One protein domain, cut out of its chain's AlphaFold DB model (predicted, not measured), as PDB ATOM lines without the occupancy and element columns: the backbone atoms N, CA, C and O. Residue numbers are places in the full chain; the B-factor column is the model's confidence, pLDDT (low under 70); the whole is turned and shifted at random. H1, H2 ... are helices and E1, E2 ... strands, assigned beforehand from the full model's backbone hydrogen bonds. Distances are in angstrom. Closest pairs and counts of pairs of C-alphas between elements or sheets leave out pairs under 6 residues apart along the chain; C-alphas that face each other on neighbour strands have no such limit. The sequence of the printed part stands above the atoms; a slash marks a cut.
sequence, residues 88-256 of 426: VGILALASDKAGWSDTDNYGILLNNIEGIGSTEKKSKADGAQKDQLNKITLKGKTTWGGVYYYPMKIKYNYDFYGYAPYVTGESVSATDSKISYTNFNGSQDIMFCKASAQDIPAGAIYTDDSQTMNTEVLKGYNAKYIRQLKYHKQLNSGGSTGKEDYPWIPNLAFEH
ATOM      1  N   VAL A  88      44.994  -4.530  49.677       85.38
ATOM      2  CA  VAL A  88      43.947  -3.634  49.200       85.38
ATOM      3  C   VAL A  88      42.586  -4.256  49.464       85.38
ATOM      4  O   VAL A  88      42.416  -5.462  49.295       85.38
ATOM      5  N   GLY A  89      41.605  -3.457  49.872       89.56
ATOM      6  CA  GLY A  89      40.220  -3.915  49.929       89.56
ATOM      7  C   GLY A  89      39.559  -3.722  48.575       89.56
ATOM      8  O   GLY A  89      39.456  -2.592  48.098       89.56
ATOM      9  N   ILE A  90      39.139  -4.817  47.944       88.94
ATOM     10  CA  ILE A  90      38.491  -4.818  46.630       88.94
ATOM     11  C   ILE A  90      36.995  -5.063  46.781       88.94
ATOM     12  O   ILE A  90      36.555  -6.022  47.422       88.94
ATOM     13  N   LEU A  91      36.203  -4.206  46.146       90.69
ATOM     14  CA  LEU A  91      34.751  -4.297  46.113       90.69
ATOM     15  C   LEU A  91      34.254  -4.231  44.667       90.69
ATOM     16  O   LEU A  91      34.881  -3.625  43.799       90.69
ATOM     17  N   ALA A  92      33.113  -4.854  44.406       87.50
ATOM     18  CA  ALA A  92      32.437  -4.821  43.116       87.50
ATOM     19  C   ALA A  92      30.949  -4.670  43.398       87.50
ATOM     20  O   ALA A  92      30.340  -5.542  44.023       87.50
ATOM     21  N   LEU A  93      30.396  -3.522  43.027       87.38
ATOM     22  CA  LEU A  93      29.162  -2.989  43.598       87.38
ATOM     23  C   LEU A  93      28.244  -2.540  42.461       87.38
ATOM     24  O   LEU A  93      28.725  -2.003  41.462       87.38
ATOM     25  N   ALA A  94      26.940  -2.805  42.579       86.44
ATOM     26  CA  ALA A  94      25.995  -2.493  41.510       86.44
ATOM     27  C   ALA A  94      25.955  -0.977  41.239       86.44
ATOM     28  O   ALA A  94      25.716  -0.183  42.153       86.44
ATOM     29  N   SER A  95      26.197  -0.579  39.989       83.69
ATOM     30  CA  SER A  95      26.273   0.822  39.552       83.69
ATOM     31  C   SER A  95      24.966   1.350  38.960       83.69
ATOM     32  O   SER A  95      24.760   2.558  38.882       83.69
ATOM     33  N   ASP A  96      24.045   0.450  38.618       78.75
ATOM     34  CA  ASP A  96      22.673   0.732  38.188       78.75
ATOM     35  C   ASP A  96      21.632   0.592  39.318       78.75
ATOM     36  O   ASP A  96      20.427   0.710  39.077       78.75
ATOM     37  N   LYS A  97      22.077   0.399  40.570       74.00
ATOM     38  CA  LYS A  97      21.217   0.328  41.760       74.00
ATOM     39  C   LYS A  97      21.529   1.444  42.758       74.00
ATOM     40  O   LYS A  97      22.638   1.543  43.274       74.00
ATOM     41  N   ALA A  98      20.508   2.219  43.122       59.72
ATOM     42  CA  ALA A  98      20.571   3.123  44.267       59.72
ATOM     43  C   ALA A  98      20.532   2.316  45.583       59.72
ATOM     44  O   ALA A  98      19.458   1.948  46.060       59.72
ATOM     45  N   GLY A  99      21.707   2.022  46.146       64.56
ATOM     46  CA  GLY A  99      21.874   1.321  47.424       64.56
ATOM     47  C   GLY A  99      22.287  -0.148  47.277       64.56
ATOM     48  O   GLY A  99      21.543  -0.990  46.765       64.56
ATOM     49  N   TRP A 100      23.478  -0.470  47.783       73.75
ATOM     50  CA  TRP A 100      24.097  -1.795  47.716       73.75
ATOM     51  C   TRP A 100      23.573  -2.737  48.809       73.75
ATOM     52  O   TRP A 100      24.208  -2.917  49.844       73.75
ATOM     53  N   SER A 101      22.389  -3.324  48.621       64.62
ATOM     54  CA  SER A 101      21.887  -4.315  49.582       64.62
ATOM     55  C   SER A 101      22.480  -5.711  49.360       64.62
ATOM     56  O   SER A 101      22.598  -6.188  48.231       64.62
ATOM     57  N   ASP A 102      22.800  -6.350  50.477       57.25
ATOM     58  CA  ASP A 102      23.150  -7.758  50.677       57.25
ATOM     59  C   ASP A 102      21.940  -8.699  50.510       57.25
ATOM     60  O   ASP A 102      22.058  -9.805  49.987       57.25
ATOM     61  N   THR A 103      20.757  -8.228  50.902       54.78
ATOM     62  CA  THR A 103      19.463  -8.928  50.799       54.78
ATOM     63  C   THR A 103      18.983  -9.167  49.362       54.78
ATOM     64  O   THR A 103      18.256 -10.127  49.110       54.78
ATOM     65  N   ASP A 104      19.407  -8.346  48.396       57.03
ATOM     66  CA  ASP A 104      19.373  -8.723  46.980       57.03
ATOM     67  C   ASP A 104      20.704  -9.420  46.674       57.03
ATOM     68  O   ASP A 104      21.706  -8.731  46.510       57.03
ATOM     69  N   ASN A 105      20.701 -10.750  46.515       58.41
ATOM     70  CA  ASN A 105      21.881 -11.632  46.328       58.41
ATOM     71  C   ASN A 105      22.910 -11.250  45.228       58.41
ATOM     72  O   ASN A 105      23.865 -11.989  45.004       58.41
ATOM     73  N   TYR A 106      22.701 -10.150  44.504       64.25
ATOM     74  CA  TYR A 106      23.559  -9.640  43.434       64.25
ATOM     75  C   TYR A 106      23.811  -8.117  43.521       64.25
ATOM     76  O   TYR A 106      24.439  -7.563  42.632       64.25
ATOM     77  N   GLY A 107      23.327  -7.400  44.547       75.44
ATOM     78  CA  GLY A 107      23.598  -5.956  44.701       75.44
ATOM     79  C   GLY A 107      25.066  -5.643  45.029       75.44
ATOM     80  O   GLY A 107      25.573  -4.572  44.693       75.44
ATOM     81  N   ILE A 108      25.745  -6.614  45.640       80.81
ATOM     82  CA  ILE A 108      27.176  -6.636  45.935       80.81
ATOM     83  C   ILE A 108      27.741  -7.931  45.341       80.81
ATOM     84  O   ILE A 108      27.240  -9.015  45.632       80.81
ATOM     85  N   LEU A 109      28.780  -7.822  44.511       80.69
ATOM     86  CA  LEU A 109      29.503  -8.953  43.918       80.69
ATOM     87  C   LEU A 109      30.776  -9.289  44.712       80.69
ATOM     88  O   LEU A 109      31.074 -10.460  44.929       80.69
ATOM     89  N   LEU A 110      31.498  -8.270  45.187       85.06
ATOM     90  CA  LEU A 110      32.603  -8.405  46.142       85.06
ATOM     91  C   LEU A 110      32.366  -7.401  47.276       85.06
ATOM     92  O   LEU A 110      32.229  -6.208  46.997       85.06
ATOM     93  N   ASN A 111      32.334  -7.867  48.529       87.69
ATOM     94  CA  ASN A 111      32.310  -7.001  49.711       87.69
ATOM     95  C   ASN A 111      33.662  -7.087  50.421       87.69
ATOM     96  O   ASN A 111      34.018  -8.168  50.883       87.69
ATOM     97  N   ASN A 112      34.395  -5.972  50.455       90.44
ATOM     98  CA  ASN A 112      35.707  -5.806  51.088       90.44
ATOM     99  C   ASN A 112      36.631  -7.046  51.007       90.44
ATOM    100  O   ASN A 112      37.120  -7.547  52.018       90.44
ATOM    101  N   ILE A 113      36.847  -7.575  49.799       87.50
ATOM    102  CA  ILE A 113      37.713  -8.739  49.594       87.50
ATOM    103  C   ILE A 113      39.168  -8.283  49.613       87.50
ATOM    104  O   ILE A 113      39.601  -7.516  48.754       87.50
ATOM    105  N   GLU A 114      39.924  -8.792  50.579       88.19
ATOM    106  CA  GLU A 114      41.368  -8.592  50.683       88.19
ATOM    107  C   GLU A 114      42.079  -9.054  49.397       88.19
ATOM    108  O   GLU A 114      41.925 -10.194  48.950       88.19
ATOM    109  N   GLY A 115      42.870  -8.175  48.794       80.94
ATOM    110  CA  GLY A 115      43.726  -8.450  47.646       80.94
ATOM    111  C   GLY A 115      45.175  -8.079  47.938       80.94
ATOM    112  O   GLY A 115      45.436  -7.187  48.739       80.94
ATOM    113  N   ILE A 116      46.123  -8.735  47.273       74.00
ATOM    114  CA  ILE A 116      47.556  -8.414  47.344       74.00
ATOM    115  C   ILE A 116      48.105  -8.108  45.948       74.00
ATOM    116  O   ILE A 116      47.786  -8.797  44.977       74.00
ATOM    117  N   GLY A 117      48.924  -7.062  45.839       65.69
ATOM    118  CA  GLY A 117      49.618  -6.723  44.595       65.69
ATOM    119  C   GLY A 117      50.755  -7.702  44.310       65.69
ATOM    120  O   GLY A 117      51.529  -8.043  45.202       65.69
ATOM    121  N   SER A 118      50.866  -8.149  43.062       53.50
ATOM    122  CA  SER A 118      51.884  -9.104  42.616       53.50
ATOM    123  C   SER A 118      52.472  -8.699  41.263       53.50
ATOM    124  O   SER A 118      51.738  -8.390  40.326       53.50
ATOM    125  N   THR A 119      53.803  -8.701  41.165       49.50
ATOM    126  CA  THR A 119      54.577  -8.374  39.957       49.50
ATOM    127  C   THR A 119      54.648  -9.590  39.015       49.50
ATOM    128  O   THR A 119      55.681 -10.251  38.884       49.50
ATOM    129  N   GLU A 120      53.537  -9.932  38.350       43.75
ATOM    130  CA  GLU A 120      53.505 -11.017  37.355       43.75
ATOM    131  C   GLU A 120      54.260 -10.598  36.076       43.75
ATOM    132  O   GLU A 120      53.701 -10.028  35.136       43.75
ATOM    133  N   LYS A 121      55.558 -10.930  36.002       45.00
ATOM    134  CA  LYS A 121      56.381 -10.731  34.793       45.00
ATOM    135  C   LYS A 121      55.994 -11.727  33.692       45.00
ATOM    136  O   LYS A 121      56.703 -12.714  33.467       45.00
ATOM    137  N   LYS A 122      54.868 -11.491  33.013       38.16
ATOM    138  CA  LYS A 122      54.371 -12.366  31.942       38.16
ATOM    139  C   LYS A 122      55.317 -12.353  30.740       38.16
ATOM    140  O   LYS A 122      55.654 -11.308  30.186       38.16
ATOM    141  N   SER A 123      55.729 -13.545  30.319       36.62
ATOM    142  CA  SER A 123      56.413 -13.744  29.042       36.62
ATOM    143  C   SER A 123      55.402 -13.628  27.903       36.62
ATOM    144  O   SER A 123      54.316 -14.205  27.978       36.62
ATOM    145  N   LYS A 124      55.761 -12.919  26.833       36.69
ATOM    146  CA  LYS A 124      54.994 -12.940  25.581       36.69
ATOM    147  C   LYS A 124      55.158 -14.311  24.912       36.69
ATOM    148  O   LYS A 124      56.199 -14.952  25.059       36.69
ATOM    149  N   ALA A 125      54.135 -14.768  24.188       34.34
ATOM    150  CA  ALA A 125      54.118 -16.099  23.563       34.34
ATOM    151  C   ALA A 125      55.163 -16.279  22.436       34.34
ATOM    152  O   ALA A 125      55.439 -17.402  22.025       34.34
ATOM    153  N   ASP A 126      55.750 -15.179  21.964       30.55
ATOM    154  CA  ASP A 126      56.826 -15.093  20.970       30.55
ATOM    155  C   ASP A 126      58.243 -15.057  21.589       30.55
ATOM    156  O   ASP A 126      59.236 -15.067  20.863       30.55
ATOM    157  N   GLY A 127      58.360 -15.006  22.922       34.56
ATOM    158  CA  GLY A 127      59.634 -14.857  23.632       34.56
ATOM    159  C   GLY A 127      60.195 -13.428  23.680       34.56
ATOM    160  O   GLY A 127      61.304 -13.238  24.185       34.56
ATOM    161  N   ALA A 128      59.462 -12.418  23.202       33.31
ATOM    162  CA  ALA A 128      59.860 -11.016  23.317       33.31
ATOM    163  C   ALA A 128      59.800 -10.509  24.776       33.31
ATOM    164  O   ALA A 128      59.206 -11.136  25.658       33.31
ATOM    165  N   GLN A 129      60.445  -9.363  25.039       37.12
ATOM    166  CA  GLN A 129      60.679  -8.845  26.395       37.12
ATOM    167  C   GLN A 129      59.412  -8.761  27.263       37.12
ATOM    168  O   GLN A 129      58.327  -8.425  26.788       37.12
ATOM    169  N   LYS A 130      59.601  -9.056  28.554       41.59
ATOM    170  CA  LYS A 130      58.565  -9.144  29.588       41.59
ATOM    171  C   LYS A 130      57.932  -7.777  29.841       41.59
ATOM    172  O   LYS A 130      58.622  -6.876  30.307       41.59
ATOM    173  N   ASP A 131      56.626  -7.668  29.619       40.94
ATOM    174  CA  ASP A 131      55.847  -6.561  30.175       40.94
ATOM    175  C   ASP A 131      55.655  -6.863  31.672       40.94
ATOM    176  O   ASP A 131      55.205  -7.960  32.025       40.94
ATOM    177  N   GLN A 132      56.027  -5.946  32.569       44.78
ATOM    178  CA  GLN A 132      55.760  -6.120  33.999       44.78
ATOM    179  C   GLN A 132      54.321  -5.700  34.294       44.78
ATOM    180  O   GLN A 132      54.029  -4.515  34.418       44.78
ATOM    181  N   LEU A 133      53.417  -6.677  34.383       43.66
ATOM    182  CA  LEU A 133      52.021  -6.429  34.722       43.66
ATOM    183  C   LEU A 133      51.807  -6.657  36.215       43.66
ATOM    184  O   LEU A 133      51.950  -7.771  36.722       43.66
ATOM    185  N   ASN A 134      51.424  -5.592  36.915       50.88
ATOM    186  CA  ASN A 134      50.982  -5.705  38.295       50.88
ATOM    187  C   ASN A 134      49.558  -6.286  38.305       50.88
ATOM    188  O   ASN A 134      48.640  -5.768  37.664       50.88
ATOM    189  N   LYS A 135      49.371  -7.390  39.025       59.16
ATOM    190  CA  LYS A 135      48.093  -8.093  39.181       59.16
ATOM    191  C   LYS A 135      47.680  -8.061  40.641       59.16
ATOM    192  O   LYS A 135      48.491  -8.372  41.516       59.16
ATOM    193  N   ILE A 136      46.414  -7.750  40.901       68.62
ATOM    194  CA  ILE A 136      45.835  -7.884  42.240       68.62
ATOM    195  C   ILE A 136      45.302  -9.310  42.379       68.62
ATOM    196  O   ILE A 136      44.343  -9.703  41.715       68.62
ATOM    197  N   THR A 137      45.947 -10.097  43.234       72.31
ATOM    198  CA  THR A 137      45.523 -11.456  43.570       72.31
ATOM    199  C   THR A 137      44.578 -11.394  44.765       72.31
ATOM    200  O   THR A 137      44.985 -11.016  45.860       72.31
ATOM    201  N   LEU A 138      43.314 -11.766  44.563       78.69
ATOM    202  CA  LEU A 138      42.303 -11.782  45.625       78.69
ATOM    203  C   LEU A 138      42.515 -12.957  46.594       78.69
ATOM    204  O   LEU A 138      43.003 -14.029  46.217       78.69
ATOM    205  N   LYS A 139      42.120 -12.765  47.850       78.31
ATOM    206  CA  LYS A 139      42.082 -13.787  48.898       78.31
ATOM    207  C   LYS A 139      40.762 -14.545  48.819       78.31
ATOM    208  O   LYS A 139      39.696 -13.946  48.857       78.31
ATOM    209  N   GLY A 140      40.830 -15.867  48.701       73.06
ATOM    210  CA  GLY A 140      39.683 -16.748  48.909       73.06
ATOM    211  C   GLY A 140      39.402 -16.956  50.401       73.06
ATOM    212  O   GLY A 140      39.905 -16.234  51.256       73.06
ATOM    213  N   LYS A 141      38.642 -18.005  50.745       72.88
ATOM    214  CA  LYS A 141      38.241 -18.281  52.144       72.88
ATOM    215  C   LYS A 141      39.413 -18.449  53.126       72.88
ATOM    216  O   LYS A 141      39.246 -18.166  54.305       72.88
ATOM    217  N   THR A 142      40.556 -18.955  52.660       73.38
ATOM    218  CA  THR A 142      41.734 -19.273  53.496       73.38
ATOM    219  C   THR A 142      43.082 -19.022  52.812       73.38
ATOM    220  O   THR A 142      44.107 -19.013  53.488       73.38
ATOM    221  N   THR A 143      43.117 -18.829  51.489       73.44
ATOM    222  CA  THR A 143      44.349 -18.729  50.687       73.44
ATOM    223  C   THR A 143      44.239 -17.640  49.626       73.44
ATOM    224  O   THR A 143      43.147 -17.346  49.142       73.44
ATOM    225  N   TRP A 144      45.375 -17.082  49.206       75.25
ATOM    226  CA  TRP A 144      45.467 -16.263  47.993       75.25
ATOM    227  C   TRP A 144      45.095 -17.066  46.735       75.25
ATOM    228  O   TRP A 144      45.176 -18.296  46.736       75.25
ATOM    229  N   GLY A 145      44.677 -16.373  45.673       65.88
ATOM    230  CA  GLY A 145      44.168 -16.999  44.445       65.88
ATOM    231  C   GLY A 145      42.662 -17.284  44.486       65.88
ATOM    232  O   GLY A 145      42.195 -18.228  43.853       65.88
ATOM    233  N   GLY A 146      41.893 -16.497  45.245       63.41
ATOM    234  CA  GLY A 146      40.436 -16.592  45.282       63.41
ATOM    235  C   GLY A 146      39.817 -16.261  43.924       63.41
ATOM    236  O   GLY A 146      40.030 -15.173  43.393       63.41
ATOM    237  N   VAL A 147      39.040 -17.195  43.369       67.00
ATOM    238  CA  VAL A 147      38.331 -17.010  42.095       67.00
ATOM    239  C   VAL A 147      36.889 -16.588  42.360       67.00
ATOM    240  O   VAL A 147      36.169 -17.244  43.114       67.00
ATOM    241  N   TYR A 148      36.473 -15.505  41.710       70.69
ATOM    242  CA  TYR A 148      35.144 -14.909  41.813       70.69
ATOM    243  C   TYR A 148      34.529 -14.782  40.416       70.69
ATOM    244  O   TYR A 148      35.253 -14.590  39.439       70.69
ATOM    245  N   TYR A 149      33.203 -14.888  40.316       67.00
ATOM    246  CA  TYR A 149      32.486 -14.966  39.040       67.00
ATOM    247  C   TYR A 149      31.322 -13.979  38.994       67.00
ATOM    248  O   TYR A 149      30.541 -13.897  39.939       67.00
ATOM    249  N   TYR A 150      31.161 -13.278  37.868       70.25
ATOM    250  CA  TYR A 150      29.970 -12.466  37.613       70.25
ATOM    251  C   TYR A 150      28.701 -13.340  37.593       70.25
ATOM    252  O   TYR A 150      28.741 -14.444  37.039       70.25
ATOM    253  N   PRO A 151      27.553 -12.858  38.106       65.25
ATOM    254  CA  PRO A 151      26.306 -13.613  38.065       65.25
ATOM    255  C   PRO A 151      25.851 -13.900  36.631       65.25
ATOM    256  O   PRO A 151      25.910 -13.029  35.763       65.25
ATOM    257  N   MET A 152      25.341 -15.111  36.383       57.75
ATOM    258  CA  MET A 152      24.832 -15.488  35.055       57.75
ATOM    259  C   MET A 152      23.576 -14.703  34.654       57.75
ATOM    260  O   MET A 152      23.384 -14.431  33.470       57.75
ATOM    261  N   LYS A 153      22.734 -14.316  35.622       62.16
ATOM    262  CA  LYS A 153      21.596 -13.425  35.371       62.16
ATOM    263  C   LYS A 153      22.109 -11.989  35.299       62.16
ATOM    264  O   LYS A 153      22.601 -11.456  36.292       62.16
ATOM    265  N   ILE A 154      21.974 -11.369  34.126       62.53
ATOM    266  CA  ILE A 154      22.415  -9.997  33.823       62.53
ATOM    267  C   ILE A 154      21.433  -8.989  34.461       62.53
ATOM    268  O   ILE A 154      20.731  -8.260  33.769       62.53
ATOM    269  N   LYS A 155      21.307  -9.027  35.796       72.56
ATOM    270  CA  LYS A 155      20.384  -8.185  36.581       72.56
ATOM    271  C   LYS A 155      20.960  -6.792  36.855       72.56
ATOM    272  O   LYS A 155      20.194  -5.842  36.940       72.56
ATOM    273  N   TYR A 156      22.281  -6.709  37.007       78.69
ATOM    274  CA  TYR A 156      23.010  -5.503  37.389       78.69
ATOM    275  C   TYR A 156      24.322  -5.380  36.619       78.69
ATOM    276  O   TYR A 156      24.914  -6.377  36.188       78.69
ATOM    277  N   ASN A 157      24.783  -4.143  36.525       85.88
ATOM    278  CA  ASN A 157      26.109  -3.753  36.087       85.88
ATOM    279  C   ASN A 157      26.960  -3.405  37.307       85.88
ATOM    280  O   ASN A 157      26.460  -2.790  38.242       85.88
ATOM    281  N   TYR A 158      28.238  -3.780  37.300       83.94
ATOM    282  CA  TYR A 158      29.145  -3.499  38.412       83.94
ATOM    283  C   TYR A 158      30.147  -2.406  38.053       83.94
ATOM    284  O   TYR A 158      30.688  -2.379  36.945       83.94
ATOM    285  N   ASP A 159      30.432  -1.557  39.032       87.94
ATOM    286  CA  ASP A 159      31.679  -0.804  39.114       87.94
ATOM    287  C   ASP A 159      32.600  -1.497  40.125       87.94
ATOM    288  O   ASP A 159      32.137  -2.016  41.148       87.94
ATOM    289  N   PHE A 160      33.906  -1.494  39.859       86.38
ATOM    290  CA  PHE A 160      34.908  -1.980  40.806       86.38
ATOM    291  C   PHE A 160      35.484  -0.816  41.603       86.38
ATOM    292  O   PHE A 160      35.761   0.256  41.065       86.38
ATOM    293  N   TYR A 161      35.698  -1.061  42.885       89.38
ATOM    294  CA  TYR A 161      36.278  -0.135  43.841       89.38
ATOM    295  C   TYR A 161      37.477  -0.822  44.487       89.38
ATOM    296  O   TYR A 161      37.449  -2.024  44.752       89.38
ATOM    297  N   GLY A 162      38.524  -0.057  44.749       88.25
ATOM    298  CA  GLY A 162      39.688  -0.528  45.483       88.25
ATOM    299  C   GLY A 162      40.171   0.555  46.428       88.25
ATOM    300  O   GLY A 162      40.096   1.741  46.102       88.25
ATOM    301  N   TYR A 163      40.656   0.160  47.595       89.50
ATOM    302  CA  TYR A 163      41.297   1.076  48.530       89.50
ATOM    303  C   TYR A 163      42.509   0.433  49.202       89.50
ATOM    304  O   TYR A 163      42.628  -0.793  49.235       89.50
ATOM    305  N   ALA A 164      43.399   1.264  49.735       84.94
ATOM    306  CA  ALA A 164      44.554   0.846  50.524       84.94
ATOM    307  C   ALA A 164      44.745   1.790  51.728       84.94
ATOM    308  O   ALA A 164      44.349   2.953  51.614       84.94
ATOM    309  N   PRO A 165      45.381   1.336  52.823       86.00
ATOM    310  CA  PRO A 165      45.652  -0.069  53.144       86.00
ATOM    311  C   PRO A 165      44.358  -0.808  53.531       86.00
ATOM    312  O   PRO A 165      43.435  -0.202  54.067       86.00
ATOM    313  N   TYR A 166      44.270  -2.113  53.262       88.62
ATOM    314  CA  TYR A 166      43.101  -2.932  53.611       88.62
ATOM    315  C   TYR A 166      42.774  -2.894  55.115       88.62
ATOM    316  O   TYR A 166      43.651  -3.106  55.955       88.62
ATOM    317  N   VAL A 167      41.493  -2.711  55.454       90.12
ATOM    318  CA  VAL A 167      40.996  -2.795  56.832       90.12
ATOM    319  C   VAL A 167      40.193  -4.085  57.001       90.12
ATOM    320  O   VAL A 167      39.190  -4.322  56.327       90.12
ATOM    321  N   THR A 168      40.655  -4.943  57.912       89.25
ATOM    322  CA  THR A 168      40.054  -6.260  58.170       89.25
ATOM    323  C   THR A 168      38.763  -6.132  58.975       89.25
ATOM    324  O   THR A 168      38.765  -5.543  60.050       89.25
ATOM    325  N   GLY A 169      37.686  -6.762  58.500       84.56
ATOM    326  CA  GLY A 169      36.399  -6.835  59.205       84.56
ATOM    327  C   GLY A 169      35.401  -5.733  58.840       84.56
ATOM    328  O   GLY A 169      34.208  -5.917  59.072       84.56
ATOM    329  N   GLU A 170      35.856  -4.651  58.202       88.44
ATOM    330  CA  GLU A 170      34.976  -3.647  57.594       88.44
ATOM    331  C   GLU A 170      34.169  -4.265  56.436       88.44
ATOM    332  O   GLU A 170      34.626  -5.196  55.764       88.44
ATOM    333  N   SER A 171      32.974  -3.743  56.163       84.50
ATOM    334  CA  SER A 171      32.149  -4.146  55.015       84.50
ATOM    335  C   SER A 171      31.145  -3.050  54.671       84.50
ATOM    336  O   SER A 171      30.715  -2.321  55.563       84.50
ATOM    337  N   VAL A 172      30.754  -2.934  53.400       84.56
ATOM    338  CA  VAL A 172      29.803  -1.902  52.947       84.56
ATOM    339  C   VAL A 172      28.417  -2.469  52.648       84.56
ATOM    340  O   VAL A 172      28.237  -3.669  52.441       84.56
ATOM    341  N   SER A 173      27.432  -1.578  52.627       82.06
ATOM    342  CA  SER A 173      26.003  -1.850  52.495       82.06
ATOM    343  C   SER A 173      25.281  -0.693  51.780       82.06
ATOM    344  O   SER A 173      25.900   0.242  51.271       82.06
ATOM    345  N   ALA A 174      23.946  -0.728  51.745       71.44
ATOM    346  CA  ALA A 174      23.125   0.364  51.221       71.44
ATOM    347  C   ALA A 174      23.021   1.565  52.180       71.44
ATOM    348  O   ALA A 174      22.685   2.661  51.737       71.44
ATOM    349  N   THR A 175      23.266   1.355  53.477       75.44
ATOM    350  CA  THR A 175      23.127   2.363  54.544       75.44
ATOM    351  C   THR A 175      24.459   2.866  55.085       75.44
ATOM    352  O   THR A 175      24.493   3.916  55.717       75.44
ATOM    353  N   ASP A 176      25.540   2.133  54.831       85.12
ATOM    354  CA  ASP A 176      26.906   2.525  55.159       85.12
ATOM    355  C   ASP A 176      27.831   2.153  53.997       85.12
ATOM    356  O   ASP A 176      27.837   1.007  53.547       85.12
ATOM    357  N   SER A 177      28.577   3.130  53.490       87.56
ATOM    358  CA  SER A 177      29.473   2.984  52.336       87.56
ATOM    359  C   SER A 177      30.921   3.351  52.662       87.56
ATOM    360  O   SER A 177      31.700   3.666  51.762       87.56
ATOM    361  N   LYS A 178      31.268   3.327  53.952       92.19
ATOM    362  CA  LYS A 178      32.561   3.746  54.484       92.19
ATOM    363  C   LYS A 178      33.486   2.573  54.800       92.19
ATOM    364  O   LYS A 178      33.056   1.433  54.932       92.19
ATOM    365  N   ILE A 179      34.767   2.901  54.942       94.31
ATOM    366  CA  ILE A 179      35.810   2.070  55.549       94.31
ATOM    367  C   ILE A 179      36.524   2.932  56.599       94.31
ATOM    368  O   ILE A 179      37.009   4.018  56.270       94.31
ATOM    369  N   SER A 180      36.590   2.470  57.843       94.31
ATOM    370  CA  SER A 180      36.973   3.284  59.004       94.31
ATOM    371  C   SER A 180      38.418   3.036  59.445       94.31
ATOM    372  O   SER A 180      38.778   1.940  59.876       94.31
ATOM    373  N   TYR A 181      39.254   4.076  59.437       92.69
ATOM    374  CA  TYR A 181      40.603   4.039  60.008       92.69
ATOM    375  C   TYR A 181      40.575   4.656  61.409       92.69
ATOM    376  O   TYR A 181      40.453   5.869  61.571       92.69
ATOM    377  N   THR A 182      40.684   3.815  62.438       91.50
ATOM    378  CA  THR A 182      40.474   4.200  63.850       91.50
ATOM    379  C   THR A 182      41.742   4.589  64.615       91.50
ATOM    380  O   THR A 182      41.645   5.104  65.725       91.50
ATOM    381  N   ASN A 183      42.925   4.347  64.040       87.94
ATOM    382  CA  ASN A 183      44.230   4.613  64.656       87.94
ATOM    383  C   ASN A 183      45.164   5.329  63.663       87.94
ATOM    384  O   ASN A 183      46.271   4.866  63.394       87.94
ATOM    385  N   PHE A 184      44.696   6.425  63.061       91.19
ATOM    386  CA  PHE A 184      45.496   7.199  62.113       91.19
ATOM    387  C   PHE A 184      46.636   7.921  62.846       91.19
ATOM    388  O   PHE A 184      46.386   8.772  63.702       91.19
ATOM    389  N   ASN A 185      47.881   7.581  62.506       89.50
ATOM    390  CA  ASN A 185      49.095   8.152  63.103       89.50
ATOM    391  C   ASN A 185      50.010   8.855  62.081       89.50
ATOM    392  O   ASN A 185      51.005   9.459  62.473       89.50
ATOM    393  N   GLY A 186      49.675   8.783  60.790       87.69
ATOM    394  CA  GLY A 186      50.434   9.402  59.707       87.69
ATOM    395  C   GLY A 186      51.395   8.483  58.947       87.69
ATOM    396  O   GLY A 186      52.107   8.997  58.085       87.69
ATOM    397  N   SER A 187      51.404   7.164  59.193       85.56
ATOM    398  CA  SER A 187      52.024   6.191  58.266       85.56
ATOM    399  C   SER A 187      51.053   5.637  57.218       85.56
ATOM    400  O   SER A 187      51.474   5.079  56.209       85.56
ATOM    401  N   GLN A 188      49.740   5.772  57.427       85.62
ATOM    402  CA  GLN A 188      48.737   5.173  56.544       85.62
ATOM    403  C   GLN A 188      48.602   5.977  55.245       85.62
ATOM    404  O   GLN A 188      47.976   7.035  55.242       85.62
ATOM    405  N   ASP A 189      49.117   5.462  54.126       83.75
ATOM    406  CA  ASP A 189      48.857   6.030  52.796       83.75
ATOM    407  C   ASP A 189      47.473   5.609  52.292       83.75
ATOM    408  O   ASP A 189      47.305   4.573  51.644       83.75
ATOM    409  N   ILE A 190      46.455   6.400  52.647       87.44
ATOM    410  CA  ILE A 190      45.079   6.121  52.241       87.44
ATOM    411  C   ILE A 190      44.925   6.409  50.743       87.44
ATOM    412  O   ILE A 190      44.875   7.565  50.306       87.44
ATOM    413  N   MET A 191      44.799   5.341  49.960       84.00
ATOM    414  CA  MET A 191      44.590   5.371  48.513       84.00
ATOM    415  C   MET A 191      43.200   4.851  48.142       84.00
ATOM    416  O   MET A 191      42.632   4.002  48.827       84.00
ATOM    417  N   PHE A 192      42.669   5.317  47.011       86.94
ATOM    418  CA  PHE A 192      41.385   4.876  46.462       86.94
ATOM    419  C   PHE A 192      41.414   4.831  44.931       86.94
ATOM    420  O   PHE A 192      41.988   5.711  44.293       86.94
ATOM    421  N   CYS A 193      40.721   3.862  44.340       81.69
ATOM    422  CA  CYS A 193      40.413   3.792  42.914       81.69
ATOM    423  C   CYS A 193      38.956   3.385  42.667       81.69
ATOM    424  O   CYS A 193      38.373   2.606  43.428       81.69
ATOM    425  N   LYS A 194      38.415   3.816  41.525       86.06
ATOM    426  CA  LYS A 194      37.177   3.282  40.952       86.06
ATOM    427  C   LYS A 194      37.391   2.967  39.472       86.06
ATOM    428  O   LYS A 194      37.808   3.848  38.724       86.06
ATOM    429  N   ALA A 195      37.044   1.756  39.048       82.81
ATOM    430  CA  ALA A 195      36.929   1.384  37.643       82.81
ATOM    431  C   ALA A 195      35.454   1.211  37.266       82.81
ATOM    432  O   ALA A 195      34.778   0.303  37.753       82.81
ATOM    433  N   SER A 196      34.987   2.055  36.349       85.19
ATOM    434  CA  SER A 196      33.727   1.870  35.623       85.19
ATOM    435  C   SER A 196      33.996   1.299  34.234       85.19
ATOM    436  O   SER A 196      35.103   1.426  33.710       85.19
ATOM    437  N   ALA A 197      33.002   0.637  33.644       81.56
ATOM    438  CA  ALA A 197      33.110   0.105  32.288       81.56
ATOM    439  C   ALA A 197      32.867   1.200  31.246       81.56
ATOM    440  O   ALA A 197      31.861   1.907  31.318       81.56
ATOM    441  N   GLN A 198      33.744   1.300  30.249       81.31
ATOM    442  CA  GLN A 198      33.462   2.079  29.049       81.31
ATOM    443  C   GLN A 198      32.491   1.308  28.142       81.31
ATOM    444  O   GLN A 198      32.688   0.126  27.884       81.31
ATOM    445  N   ASP A 199      31.467   1.980  27.612       87.31
ATOM    446  CA  ASP A 199      30.568   1.393  26.613       87.31
ATOM    447  C   ASP A 199      31.354   0.790  25.427       87.31
ATOM    448  O   ASP A 199      32.190   1.462  24.812       87.31
ATOM    449  N   ILE A 200      31.043  -0.456  25.062       82.00
ATOM    450  CA  ILE A 200      31.538  -1.107  23.841       82.00
ATOM    451  C   ILE A 200      30.509  -0.841  22.732       82.00
ATOM    452  O   ILE A 200      29.385  -1.347  22.831       82.00
ATOM    453  N   PRO A 201      30.832  -0.064  21.678       86.12
ATOM    454  CA  PRO A 201      29.877   0.263  20.619       86.12
ATOM    455  C   PRO A 201      29.385  -0.966  19.847       86.12
ATOM    456  O   PRO A 201      30.086  -1.973  19.755       86.12
ATOM    457  N   ALA A 202      28.207  -0.868  19.226       88.62
ATOM    458  CA  ALA A 202      27.768  -1.856  18.241       88.62
ATOM    459  C   ALA A 202      28.770  -1.922  17.068       88.62
ATOM    460  O   ALA A 202      29.225  -0.888  16.576       88.62
ATOM    461  N   GLY A 203      29.120  -3.131  16.631       85.00
ATOM    462  CA  GLY A 203      30.114  -3.386  15.585       85.00
ATOM    463  C   GLY A 203      31.579  -3.319  16.033       85.00
ATOM    464  O   GLY A 203      32.456  -3.448  15.181       85.00
ATOM    465  N   ALA A 204      31.863  -3.111  17.324       78.38
ATOM    466  CA  ALA A 204      33.231  -2.979  17.831       78.38
ATOM    467  C   ALA A 204      33.905  -4.324  18.158       78.38
ATOM    468  O   ALA A 204      35.127  -4.421  18.050       78.38
ATOM    469  N   ILE A 205      33.137  -5.348  18.551       75.00
ATOM    470  CA  ILE A 205      33.664  -6.673  18.911       75.00
ATOM    471  C   ILE A 205      32.812  -7.811  18.347       75.00
ATOM    472  O   ILE A 205      31.636  -7.652  18.015       75.00
ATOM    473  N   TYR A 206      33.410  -8.997  18.294       78.44
ATOM    474  CA  TYR A 206      32.721 -10.218  17.901       78.44
ATOM    475  C   TYR A 206      31.948 -10.838  19.076       78.44
ATOM    476  O   TYR A 206      32.324 -10.691  20.239       78.44
ATOM    477  N   THR A 207      30.853 -11.533  18.777       75.75
ATOM    478  CA  THR A 207      30.024 -12.246  19.765       75.75
ATOM    479  C   THR A 207      30.327 -13.740  19.839       75.75
ATOM    480  O   THR A 207      29.872 -14.398  20.774       75.75
ATOM    481  N   ASP A 208      31.059 -14.258  18.853       75.12
ATOM    482  CA  ASP A 208      31.404 -15.663  18.644       75.12
ATOM    483  C   ASP A 208      32.637 -15.806  17.728       75.12
ATOM    484  O   ASP A 208      33.089 -14.846  17.095       75.12
ATOM    485  N   ASP A 209      33.156 -17.031  17.616       72.31
ATOM    486  CA  ASP A 209      34.249 -17.383  16.697       72.31
ATOM    487  C   ASP A 209      33.816 -17.413  15.213       72.31
ATOM    488  O   ASP A 209      34.662 -17.408  14.315       72.31
ATOM    489  N   SER A 210      32.505 -17.374  14.931       77.50
ATOM    490  CA  SER A 210      31.953 -17.234  13.569       77.50
ATOM    491  C   SER A 210      32.143 -15.821  12.998       77.50
ATOM    492  O   SER A 210      31.805 -15.576  11.840       77.50
ATOM    493  N   GLN A 211      32.713 -14.902  13.786       75.94
ATOM    494  CA  GLN A 211      32.916 -13.491  13.460       75.94
ATOM    495  C   GLN A 211      31.601 -12.711  13.270       75.94
ATOM    496  O   GLN A 211      31.573 -11.697  12.563       75.94
ATOM    497  N   THR A 212      30.532 -13.113  13.961       83.19
ATOM    498  CA  THR A 212      29.337 -12.273  14.135       83.19
ATOM    499  C   THR A 212      29.701 -11.049  14.976       83.19
ATOM    500  O   THR A 212      30.292 -11.189  16.044       83.19
ATOM    501  N   MET A 213      29.373  -9.839  14.518       83.38
ATOM    502  CA  MET A 213      29.612  -8.596  15.270       83.38
ATOM    503  C   MET A 213      28.488  -8.298  16.270       83.38
ATOM    504  O   MET A 213      27.326  -8.622  16.018       83.38
ATOM    505  N   ASN A 214      28.802  -7.613  17.373       86.00
ATOM    506  CA  ASN A 214      27.796  -7.192  18.348       86.00
ATOM    507  C   ASN A 214      26.828  -6.153  17.752       86.00
ATOM    508  O   ASN A 214      27.230  -5.074  17.326       86.00
ATOM    509  N   THR A 215      25.530  -6.459  17.743       87.38
ATOM    510  CA  THR A 215      24.469  -5.576  17.218       87.38
ATOM    511  C   THR A 215      24.020  -4.494  18.204       87.38
ATOM    512  O   THR A 215      23.351  -3.542  17.814       87.38
ATOM    513  N   GLU A 216      24.396  -4.629  19.474       89.69
ATOM    514  CA  GLU A 216      24.001  -3.763  20.586       89.69
ATOM    515  C   GLU A 216      25.232  -3.128  21.241       89.69
ATOM    516  O   GLU A 216      26.300  -3.744  21.296       89.69
ATOM    517  N   VAL A 217      25.064  -1.931  21.812       89.50
ATOM    518  CA  VAL A 217      26.062  -1.344  22.718       89.50
ATOM    519  C   VAL A 217      26.095  -2.158  24.011       89.50
ATOM    520  O   VAL A 217      25.059  -2.336  24.657       89.50
ATOM    521  N   LEU A 218      27.273  -2.635  24.406       85.75
ATOM    522  CA  LEU A 218      27.465  -3.335  25.677       85.75
ATOM    523  C   LEU A 218      27.890  -2.323  26.737       85.75
ATOM    524  O   LEU A 218      28.796  -1.525  26.507       85.75
ATOM    525  N   LYS A 219      27.239  -2.370  27.897       86.81
ATOM    526  CA  LYS A 219      27.442  -1.439  29.012       86.81
ATOM    527  C   LYS A 219      27.757  -2.217  30.281       86.81
ATOM    528  O   LYS A 219      27.222  -3.314  30.432       86.81
ATOM    529  N   GLY A 220      28.541  -1.611  31.178       81.50
ATOM    530  CA  GLY A 220      28.783  -2.097  32.539       81.50
ATOM    531  C   GLY A 220      29.618  -3.378  32.636       81.50
ATOM    532  O   GLY A 220      29.556  -4.248  31.770       81.50
ATOM    533  N   TYR A 221      30.378  -3.551  33.722       81.38
ATOM    534  CA  TYR A 221      31.036  -4.836  33.951       81.38
ATOM    535  C   TYR A 221      29.980  -5.855  34.376       81.38
ATOM    536  O   TYR A 221      29.386  -5.745  35.444       81.38
ATOM    537  N   ASN A 222      29.714  -6.832  33.514       80.31
ATOM    538  CA  ASN A 222      28.775  -7.925  33.745       80.31
ATOM    539  C   ASN A 222      29.208  -9.173  32.949       80.31
ATOM    540  O   ASN A 222      30.144  -9.130  32.143       80.31
ATOM    541  N   ALA A 223      28.507 -10.294  33.148       74.31
ATOM    542  CA  ALA A 223      28.857 -11.564  32.515       74.31
ATOM    543  C   ALA A 223      28.793 -11.545  30.973       74.31
ATOM    544  O   ALA A 223      29.595 -12.232  30.348       74.31
ATOM    545  N   LYS A 224      27.889 -10.781  30.338       77.94
ATOM    546  CA  LYS A 224      27.821 -10.655  28.864       77.94
ATOM    547  C   LYS A 224      29.006  -9.841  28.348       77.94
ATOM    548  O   LYS A 224      29.746 -10.323  27.496       77.94
ATOM    549  N   TYR A 225      29.213  -8.663  28.929       79.12
ATOM    550  CA  TYR A 225      30.284  -7.730  28.588       79.12
ATOM    551  C   TYR A 225      31.663  -8.413  28.641       79.12
ATOM    552  O   TYR A 225      32.355  -8.492  27.629       79.12
ATOM    553  N   ILE A 226      32.027  -9.013  29.783       73.69
ATOM    554  CA  ILE A 226      33.348  -9.645  29.964       73.69
ATOM    555  C   ILE A 226      33.512 -10.904  29.098       73.69
ATOM    556  O   ILE A 226      34.593 -11.127  28.553       73.69
ATOM    557  N   ARG A 227      32.457 -11.712  28.901       71.44
ATOM    558  CA  ARG A 227      32.526 -12.890  28.014       71.44
ATOM    559  C   ARG A 227      32.759 -12.520  26.552       71.44
ATOM    560  O   ARG A 227      33.392 -13.302  25.855       71.44
ATOM    561  N   GLN A 228      32.256 -11.381  26.075       73.31
ATOM    562  CA  GLN A 228      32.386 -11.001  24.663       73.31
ATOM    563  C   GLN A 228      33.762 -10.390  24.340       73.31
ATOM    564  O   GLN A 228      34.258 -10.577  23.231       73.31
ATOM    565  N   LEU A 229      34.459  -9.799  25.323       70.50
ATOM    566  CA  LEU A 229      35.858  -9.365  25.163       70.50
ATOM    567  C   LEU A 229      36.798 -10.494  24.712       70.50
ATOM    568  O   LEU A 229      37.752 -10.223  23.985       70.50
ATOM    569  N   LYS A 230      36.503 -11.757  25.066       64.88
ATOM    570  CA  LYS A 230      37.310 -12.923  24.659       64.88
ATOM    571  C   LYS A 230      37.343 -13.164  23.144       64.88
ATOM    572  O   LYS A 230      38.128 -13.996  22.707       64.88
ATOM    573  N   TYR A 231      36.494 -12.505  22.352       63.34
ATOM    574  CA  TYR A 231      36.495 -12.604  20.886       63.34
ATOM    575  C   TYR A 231      37.084 -11.357  20.197       63.34
ATOM    576  O   TYR A 231      37.098 -11.276  18.967       63.34
ATOM    577  N   HIS A 232      37.575 -10.360  20.947       63.94
ATOM    578  CA  HIS A 232      38.160  -9.152  20.357       63.94
ATOM    579  C   HIS A 232      39.470  -9.463  19.622       63.94
ATOM    580  O   HIS A 232      40.408 -10.026  20.191       63.94
ATOM    581  N   LYS A 233      39.576  -9.056  18.350       55.19
ATOM    582  CA  LYS A 233      40.694  -9.469  17.484       55.19
ATOM    583  C   LYS A 233      42.065  -9.010  17.974       55.19
ATOM    584  O   LYS A 233      43.023  -9.751  17.786       55.19
ATOM    585  N   GLN A 234      42.187  -7.838  18.599       51.94
ATOM    586  CA  GLN A 234      43.486  -7.356  19.098       51.94
ATOM    587  C   GLN A 234      43.916  -8.083  20.385       51.94
ATOM    588  O   GLN A 234      45.090  -8.401  20.532       51.94
ATOM    589  N   LEU A 235      42.969  -8.442  21.266       51.34
ATOM    590  CA  LEU A 235      43.256  -9.262  22.454       51.34
ATOM    591  C   LEU A 235      43.733 -10.675  22.075       51.34
ATOM    592  O   LEU A 235      44.604 -11.229  22.743       51.34
ATOM    593  N   ASN A 236      43.197 -11.234  20.985       48.25
ATOM    594  CA  ASN A 236      43.467 -12.612  20.565       48.25
ATOM    595  C   ASN A 236      44.607 -12.769  19.543       48.25
ATOM    596  O   ASN A 236      45.107 -13.879  19.357       48.25
ATOM    597  N   SER A 237      45.017 -11.706  18.842       48.12
ATOM    598  CA  SER A 237      46.081 -11.794  17.832       48.12
ATOM    599  C   SER A 237      47.455 -11.513  18.442       48.12
ATOM    600  O   SER A 237      47.823 -10.377  18.731       48.12
ATOM    601  N   GLY A 238      48.256 -12.574  18.594       43.12
ATOM    602  CA  GLY A 238      49.626 -12.543  19.128       43.12
ATOM    603  C   GLY A 238      50.665 -11.868  18.220       43.12
ATOM    604  O   GLY A 238      51.741 -12.418  18.018       43.12
ATOM    605  N   GLY A 239      50.336 -10.712  17.643       43.91
ATOM    606  CA  GLY A 239      51.186  -9.937  16.733       43.91
ATOM    607  C   GLY A 239      50.901  -8.429  16.719       43.91
ATOM    608  O   GLY A 239      51.417  -7.724  15.855       43.91
ATOM    609  N   SER A 240      50.077  -7.905  17.635       40.12
ATOM    610  CA  SER A 240      49.788  -6.467  17.723       40.12
ATOM    611  C   SER A 240      50.976  -5.677  18.294       40.12
ATOM    612  O   SER A 240      51.130  -5.554  19.509       40.12
ATOM    613  N   THR A 241      51.796  -5.081  17.421       37.84
ATOM    614  CA  THR A 241      52.892  -4.147  17.770       37.84
ATOM    615  C   THR A 241      52.367  -2.756  18.163       37.84
ATOM    616  O   THR A 241      52.793  -1.736  17.627       37.84
ATOM    617  N   GLY A 242      51.386  -2.739  19.059       42.94
ATOM    618  CA  GLY A 242      50.593  -1.583  19.466       42.94
ATOM    619  C   GLY A 242      49.647  -2.004  20.585       42.94
ATOM    620  O   GLY A 242      48.442  -2.112  20.377       42.94
ATOM    621  N   LYS A 243      50.223  -2.351  21.741       43.34
ATOM    622  CA  LYS A 243      49.475  -2.677  22.959       43.34
ATOM    623  C   LYS A 243      49.102  -1.384  23.681       43.34
ATOM    624  O   LYS A 243      49.826  -0.948  24.569       43.34
ATOM    625  N   GLU A 244      47.996  -0.772  23.286       39.94
ATOM    626  CA  GLU A 244      47.339   0.220  24.139       39.94
ATOM    627  C   GLU A 244      46.640  -0.497  25.310       39.94
ATOM    628  O   GLU A 244      46.249  -1.663  25.187       39.94
ATOM    629  N   ASP A 245      46.491   0.182  26.451       43.09
ATOM    630  CA  ASP A 245      45.689  -0.319  27.573       43.09
ATOM    631  C   ASP A 245      44.242  -0.533  27.098       43.09
ATOM    632  O   ASP A 245      43.571   0.409  26.678       43.09
ATOM    633  N   TYR A 246      43.744  -1.773  27.158       51.75
ATOM    634  CA  TYR A 246      42.398  -2.093  26.678       51.75
ATOM    635  C   TYR A 246      41.334  -1.419  27.564       51.75
ATOM    636  O   TYR A 246      41.127  -1.869  28.695       51.75
ATOM    637  N   PRO A 247      40.582  -0.414  27.062       55.81
ATOM    638  CA  PRO A 247      39.715   0.440  27.888       55.81
ATOM    639  C   PRO A 247      38.475  -0.282  28.436       55.81
ATOM    640  O   PRO A 247      37.685   0.284  29.188       55.81
ATOM    641  N   TRP A 248      38.286  -1.541  28.039       61.75
ATOM    642  CA  TRP A 248      37.168  -2.382  28.433       61.75
ATOM    643  C   TRP A 248      37.526  -3.409  29.519       61.75
ATOM    644  O   TRP A 248      36.645  -4.158  29.934       61.75
ATOM    645  N   ILE A 249      38.774  -3.475  29.992       65.94
ATOM    646  CA  ILE A 249      39.177  -4.350  31.107       65.94
ATOM    647  C   ILE A 249      39.173  -3.535  32.419       65.94
ATOM    648  O   ILE A 249      39.684  -2.416  32.416       65.94
ATOM    649  N   PRO A 250      38.646  -4.061  33.549       63.50
ATOM    650  CA  PRO A 250      38.711  -3.375  34.842       63.50
ATOM    651  C   PRO A 250      40.157  -3.073  35.277       63.50
ATOM    652  O   PRO A 250      40.888  -3.977  35.686       63.50
ATOM    653  N   ASN A 251      40.542  -1.794  35.220       68.62
ATOM    654  CA  ASN A 251      41.865  -1.285  35.593       68.62
ATOM    655  C   ASN A 251      41.768  -0.393  36.844       68.62
ATOM    656  O   ASN A 251      41.148   0.671  36.814       68.62
ATOM    657  N   LEU A 252      42.363  -0.833  37.955       70.81
ATOM    658  CA  LEU A 252      42.284  -0.156  39.255       70.81
ATOM    659  C   LEU A 252      43.434   0.845  39.457       70.81
ATOM    660  O   LEU A 252      44.400   0.576  40.163       70.81
ATOM    661  N   ALA A 253      43.319   2.028  38.851       72.44
ATOM    662  CA  ALA A 253      44.283   3.116  39.030       72.44
ATOM    663  C   ALA A 253      44.100   3.826  40.391       72.44
ATOM    664  O   ALA A 253      43.185   4.635  40.555       72.44
ATOM    665  N   PHE A 254      44.953   3.508  41.371       73.44
ATOM    666  CA  PHE A 254      44.925   4.087  42.723       73.44
ATOM    667  C   PHE A 254      45.380   5.554  42.751       73.44
ATOM    668  O   PHE A 254      46.434   5.910  42.228       73.44
ATOM    669  N   GLU A 255      44.593   6.402  43.415       75.75
ATOM    670  CA  GLU A 255      44.936   7.782  43.757       75.75
ATOM    671  C   GLU A 255      45.135   7.925  45.274       75.75
ATOM    672  O   GLU A 255      44.227   7.620  46.056       75.75
ATOM    673  N   HIS A 256      46.282   8.469  45.687       79.88
ATOM    674  CA  HIS A 256      46.528   8.909  47.064       79.88
ATOM    675  C   HIS A 256      45.541  10.016  47.466       79.88
ATOM    676  O   HIS A 256      45.385  11.021  46.763       79.88
TER     677      HIS A 256
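Overview. This is residues 88 to 256 of the 426 residues of an uncharacterized protein of Bacteroides sp. OM08-11 (UniProt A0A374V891). Amid little regular structure, one antiparallel sheet, E3 E2 E1 E4 E6, curls like part of a barrel, with loops bearing E5 on one side, H1 and H2 on the other. Of 169 printed residues, 57 are in six named strands, then two named helices: mostly strand. The whole is compact: radius of gyration of the C-alphas 17.9 A, spans 54 by 40 by 29 A.

Arrangement. Start with E1, E2 and E3, residues 88 to 94, 108 to 122 and 131 to 138, a meander of antiparallel neighbours: N 113 to O 90 is 2.9 A. E4, residues 158 to 164, neighbours E1, completing a Greek key: N 161 to O 91 is 2.8 A.

Along the chain. Next come E5 and E6, residues 178 to 181 and 191 to 195; E5 pairs with no named strand. H1 and H2, residues 223 to 229 and 233 to 236, are not on the sheet. Find E1's start at (43.947, -3.634, 49.200) and H2's end at (43.467, -12.612, 20.565).

Size, cuts and confidence. The printed part has no cut; residues 230 to 251, among others, have pLDDT under 70.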